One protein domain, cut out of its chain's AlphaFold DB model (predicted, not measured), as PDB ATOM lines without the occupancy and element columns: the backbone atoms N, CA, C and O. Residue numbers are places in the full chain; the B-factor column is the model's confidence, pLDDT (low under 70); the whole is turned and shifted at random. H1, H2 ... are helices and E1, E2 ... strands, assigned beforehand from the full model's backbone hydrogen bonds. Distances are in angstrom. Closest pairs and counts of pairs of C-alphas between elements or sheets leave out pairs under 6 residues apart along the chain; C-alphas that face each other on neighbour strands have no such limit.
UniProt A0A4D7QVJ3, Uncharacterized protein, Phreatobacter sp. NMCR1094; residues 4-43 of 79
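This is residues 4 to 43 of the 79 residues of an uncharacterized protein of Phreatobacter sp. NMCR1094 (UniProt A0A4D7QVJ3). A short strand, E1, and a short helix, H1, make a small head, and a second helix, H2, lies apart from it across a long looping link, residues 21 to 31. Residues 4 to 5 fold back beside E1 as a short antiparallel pairing with residues 8 to 9. The printed part has 40 residues, in the order E1, H1, H2, and is mostly helix. It is compact, with a radius of gyration of the C-alphas of 9.9 A and spans of 26 by 19 by 14 A.

E1, residues 8 to 10, pairs with no named strand. Its closest C-alphas to H1, residues 13 to 20, are those of Cys 10 and Ile 16, 5.7 A apart. H2, residues 32 to 41, is apart from E1 and from H1. In H1 and H2 every O i to N i+4 pair is within hydrogen-bond range.

E1 begins at C-alpha 8 (21.828, -1.539, 35.073) and is 6.2 A long from first to last C-alpha. H1 measures 10.6 A likewise. H2 measures 14.2 A and ends at C-alpha 41 (21.493, 10.763, 43.466).

The C-alphas of Cys 13 and Gly 43, the two farthest apart, are 26.7 A apart. The printed part has no cut. The link from E1 to H1 is tight; that from H1 to H2 is long, with 11 residues. The pLDDT is under 70 at residue 32 and residues 34 to 43.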
ATOM      1  N   MET A   4      21.630  -1.725  28.461       84.88
ATOM      2  CA  MET A   4      20.916  -1.967  29.719       84.88
ATOM      3  C   MET A   4      20.812  -3.469  29.972       84.88
ATOM      4  O   MET A   4      20.266  -4.195  29.143       84.88
ATOM      5  N   ILE A   5      21.319  -3.938  31.112       81.56
ATOM      6  CA  ILE A   5      21.266  -5.352  31.509       81.56
ATOM      7  C   ILE A   5      20.736  -5.425  32.934       81.56
ATOM      8  O   ILE A   5      21.305  -4.814  33.831       81.56
ATOM      9  N   ASN A   6      19.634  -6.154  33.148       81.31
ATOM     10  CA  ASN A   6      18.964  -6.262  34.452       81.31
ATOM     11  C   ASN A   6      18.645  -4.899  35.104       81.31
ATOM     12  O   ASN A   6      18.682  -4.759  36.319       81.31
ATOM     13  N   GLY A   7      18.359  -3.876  34.289       79.44
ATOM     14  CA  GLY A   7      18.104  -2.514  34.771       79.44
ATOM     15  C   GLY A   7      19.361  -1.690  35.077       79.44
ATOM     16  O   GLY A   7      19.236  -0.524  35.441       79.44
ATOM     17  N   TYR A   8      20.563  -2.245  34.880       85.25
ATOM     18  CA  TYR A   8      21.828  -1.539  35.073       85.25
ATOM     19  C   TYR A   8      22.405  -1.008  33.752       85.25
ATOM     20  O   TYR A   8      22.501  -1.767  32.778       85.25
ATOM     21  N   PRO A   9      22.839   0.267  33.703       82.94
ATOM     22  CA  PRO A   9      23.533   0.817  32.549       82.94
ATOM     23  C   PRO A   9      24.958   0.259  32.481       82.94
ATOM     24  O   PRO A   9      25.779   0.503  33.359       82.94
ATOM     25  N   CYS A  10      25.256  -0.479  31.420       84.44
ATOM     26  CA  CYS A  10      26.567  -1.054  31.156       84.44
ATOM     27  C   CYS A  10      27.263  -0.251  30.054       84.44
ATOM     28  O   CYS A  10      26.725  -0.103  28.949       84.44
ATOM     29  N   GLN A  11      28.463   0.253  30.342       86.69
ATOM     30  CA  GLN A  11      29.304   0.940  29.356       86.69
ATOM     31  C   GLN A  11      30.468   0.056  28.906       86.69
ATOM     32  O   GLN A  11      30.901   0.149  27.759       86.69
ATOM     33  N   ASN A  12      30.924  -0.839  29.785       87.50
ATOM     34  CA  ASN A  12      32.062  -1.718  29.557       87.50
ATOM     35  C   ASN A  12      31.679  -3.198  29.673       87.50
ATOM     36  O   ASN A  12      30.700  -3.572  30.318       87.50
ATOM     37  N   CYS A  13      32.510  -4.076  29.110       85.38
ATOM     38  CA  CYS A  13      32.328  -5.530  29.204       85.38
ATOM     39  C   CYS A  13      32.351  -6.053  30.655       85.38
ATOM     40  O   CYS A  13      31.716  -7.065  30.971       85.38
ATOM     41  N   THR A  14      33.058  -5.362  31.552       85.88
ATOM     42  CA  THR A  14      33.078  -5.677  32.988       85.88
ATOM     43  C   THR A  14      31.715  -5.419  33.624       85.88
ATOM     44  O   THR A  14      31.208  -6.278  34.345       85.88
ATOM     45  N   ASP A  15      31.076  -4.301  33.274       85.06
ATOM     46  CA  ASP A  15      29.748  -3.936  33.770       85.06
ATOM     47  C   ASP A  15      28.711  -4.975  33.352       85.06
ATOM     48  O   ASP A  15      27.884  -5.392  34.153       85.06
ATOM     49  N   ILE A  16      28.826  -5.469  32.116       86.56
ATOM     50  CA  ILE A  16      27.981  -6.542  31.585       86.56
ATOM     51  C   ILE A  16      28.112  -7.810  32.432       86.56
ATOM     52  O   ILE A  16      27.115  -8.469  32.726       86.56
ATOM     53  N   SER A  17      29.334  -8.168  32.827       87.38
ATOM     54  CA  SER A  17      29.591  -9.369  33.628       87.38
ATOM     55  C   SER A  17      29.027  -9.243  35.044       87.38
ATOM     56  O   SER A  17      28.489 -10.215  35.576       87.38
ATOM     57  N   LEU A  18      29.108  -8.049  35.636       86.12
ATOM     58  CA  LEU A  18      28.523  -7.741  36.942       86.12
ATOM     59  C   LEU A  18      26.991  -7.720  36.873       86.12
ATOM     60  O   LEU A  18      26.334  -8.431  37.630       86.12
ATOM     61  N   ALA A  19      26.423  -7.021  35.891       85.75
ATOM     62  CA  ALA A  19      24.983  -6.920  35.694       85.75
ATOM     63  C   ALA A  19      24.341  -8.283  35.408       85.75
ATOM     64  O   ALA A  19      23.287  -8.595  35.961       85.75
ATOM     65  N   LYS A  20      24.997  -9.152  34.622       86.06
ATOM     66  CA  LYS A  20      24.558 -10.545  34.403       86.06
ATOM     67  C   LYS A  20      24.528 -11.378  35.686       86.06
ATOM     68  O   LYS A  20      23.741 -12.313  35.772       86.06
ATOM     69  N   ARG A  21      25.360 -11.041  36.674       85.50
ATOM     70  CA  ARG A  21      25.358 -11.653  38.013       85.50
ATOM     71  C   ARG A  21      24.358 -10.992  38.971       85.50
ATOM     72  O   ARG A  21      24.287 -11.396  40.124       85.50
ATOM     73  N   GLY A  22      23.610  -9.987  38.513       79.62
ATOM     74  CA  GLY A  22      22.693  -9.208  39.348       79.62
ATOM     75  C   GLY A  22      23.397  -8.193  40.251       79.62
ATOM     76  O   GLY A  22      22.795  -7.716  41.205       79.62
ATOM     77  N   LEU A  23      24.665  -7.871  39.977       81.19
ATOM     78  CA  LEU A  23      25.424  -6.866  40.717       81.19
ATOM     79  C   LEU A  23      25.388  -5.537  39.968       81.19
ATOM     80  O   LEU A  23      25.599  -5.491  38.755       81.19
ATOM     81  N   ASN A  24      25.166  -4.449  40.705       81.38
ATOM     82  CA  ASN A  24      25.229  -3.115  40.132       81.38
ATOM     83  C   ASN A  24      26.691  -2.798  39.761       81.38
ATOM     84  O   ASN A  24      27.544  -2.821  40.647       81.38
ATOM     85  N   PRO A  25      27.015  -2.471  38.502       81.19
ATOM     86  CA  PRO A  25      28.371  -2.075  38.126       81.19
ATOM     87  C   PRO A  25      28.867  -0.815  38.854       81.19
ATOM     88  O   PRO A  25      30.062  -0.691  39.099       81.19
ATOM     89  N   GLU A  26      27.967   0.079  39.277       79.31
ATOM     90  CA  GLU A  26      28.317   1.249  40.103       79.31
ATOM     91  C   GLU A  26      28.534   0.882  41.586       79.31
ATOM     92  O   GLU A  26      29.116   1.657  42.345       79.31
ATOM     93  N   ASN A  27      28.087  -0.307  42.007       81.00
ATOM     94  CA  ASN A  27      28.236  -0.830  43.365       81.00
ATOM     95  C   ASN A  27      28.461  -2.361  43.357       81.00
ATOM     96  O   ASN A  27      27.562  -3.123  43.732       81.00
ATOM     97  N   PRO A  28      29.640  -2.836  42.910       73.12
ATOM     98  CA  PRO A  28      29.898  -4.261  42.679       73.12
ATOM     99  C   PRO A  28      29.910  -5.101  43.961       73.12
ATOM    100  O   PRO A  28      29.666  -6.303  43.899       73.12
ATOM    101  N   THR A  29      30.175  -4.484  45.114       77.81
ATOM    102  CA  THR A  29      30.100  -5.121  46.438       77.81
ATOM    103  C   THR A  29      28.682  -5.193  46.995       77.81
ATOM    104  O   THR A  29      28.476  -5.849  48.011       77.81
ATOM    105  N   ASN A  30      27.704  -4.553  46.342       71.56
ATOM    106  CA  ASN A  30      26.342  -4.416  46.855       71.56
ATOM    107  C   ASN A  30      26.318  -3.790  48.266       71.56
ATOM    108  O   ASN A  30      25.544  -4.189  49.133       71.56
ATOM    109  N   ASP A  31      27.202  -2.812  48.501       75.56
ATOM    110  CA  ASP A  31      27.268  -2.089  49.769       75.56
ATOM    111  C   ASP A  31      25.965  -1.302  49.984       75.56
ATOM    112  O   ASP A  31      25.637  -0.450  49.151       75.56
ATOM    113  N   PRO A  32      25.231  -1.520  51.085       66.50
ATOM    114  CA  PRO A  32      23.929  -0.888  51.300       66.50
ATOM    115  C   PRO A  32      24.022   0.645  51.339       66.50
ATOM    116  O   PRO A  32      23.195   1.323  50.739       66.50
ATOM    117  N   VAL A  33      25.094   1.185  51.926       75.69
ATOM    118  CA  VAL A  33      25.340   2.636  52.026       75.69
ATOM    119  C   VAL A  33      25.484   3.284  50.645       75.69
ATOM    120  O   VAL A  33      24.909   4.336  50.374       75.69
ATOM    121  N   LYS A  34      26.214   2.635  49.728       68.06
ATOM    122  CA  LYS A  34      26.351   3.123  48.348       68.06
ATOM    123  C   LYS A  34      25.041   3.018  47.584       68.06
ATOM    124  O   LYS A  34      24.768   3.871  46.747       68.06
ATOM    125  N   THR A  35      24.238   1.991  47.851       69.88
ATOM    126  CA  THR A  35      22.921   1.836  47.227       69.88
ATOM    127  C   THR A  35      21.989   2.990  47.604       69.88
ATOM    128  O   THR A  35      21.335   3.533  46.716       69.88
ATOM    129  N   GLU A  36      21.983   3.422  48.870       67.06
ATOM    130  CA  GLU A  36      21.221   4.600  49.315       67.06
ATOM    131  C   GLU A  36      21.726   5.898  48.672       67.06
ATOM    132  O   GLU A  36      20.926   6.683  48.164       67.06
ATOM    133  N   GLU A  37      23.044   6.105  48.609       68.81
ATOM    134  CA  GLU A  37      23.631   7.289  47.967       68.81
ATOM    135  C   GLU A  37      23.302   7.349  46.463       68.81
ATOM    136  O   GLU A  37      22.934   8.399  45.931       68.81
ATOM    137  N   LEU A  38      23.360   6.204  45.773       67.81
ATOM    138  CA  LEU A  38      22.967   6.072  44.368       67.81
ATOM    139  C   LEU A  38      21.463   6.294  44.157       67.81
ATOM    140  O   LEU A  38      21.086   6.891  43.145       67.81
ATOM    141  N   ALA A  39      20.615   5.845  45.084       67.19
ATOM    142  CA  ALA A  39      19.171   6.069  45.034       67.19
ATOM    143  C   ALA A  39      18.823   7.553  45.227       67.19
ATOM    144  O   ALA A  39      18.084   8.108  44.408       67.19
ATOM    145  N   LEU A  40      19.439   8.214  46.219       65.00
ATOM    146  CA  LEU A  40      19.323   9.661  46.431       65.00
ATOM    147  C   LEU A  40      19.761  10.435  45.187       65.00
ATOM    148  O   LEU A  40      19.066  11.339  44.724       65.00
ATOM    149  N   ARG A  41      20.909  10.065  44.614       64.88
ATOM    150  CA  ARG A  41      21.493  10.763  43.466       64.88
ATOM    151  C   ARG A  41      20.694  10.569  42.176       64.88
ATOM    152  O   ARG A  41      20.682  11.467  41.338       64.88
ATOM    153  N   LYS A  42      20.024   9.425  42.005       63.50
ATOM    154  CA  LYS A  42      19.112   9.166  40.875       63.50
ATOM    155  C   LYS A  42      17.699   9.717  41.099       63.50
ATOM    156  O   LYS A  42      16.876   9.603  40.196       63.50
ATOM    157  N   GLY A  43      17.428  10.341  42.248       51.59
ATOM    158  CA  GLY A  43      16.143  10.977  42.532       51.59
ATOM    159  C   GLY A  43      14.989   9.987  42.658       51.59
ATOM    160  O   GLY A  43      13.841  10.372  42.448       51.59
TER     161      GLY A  43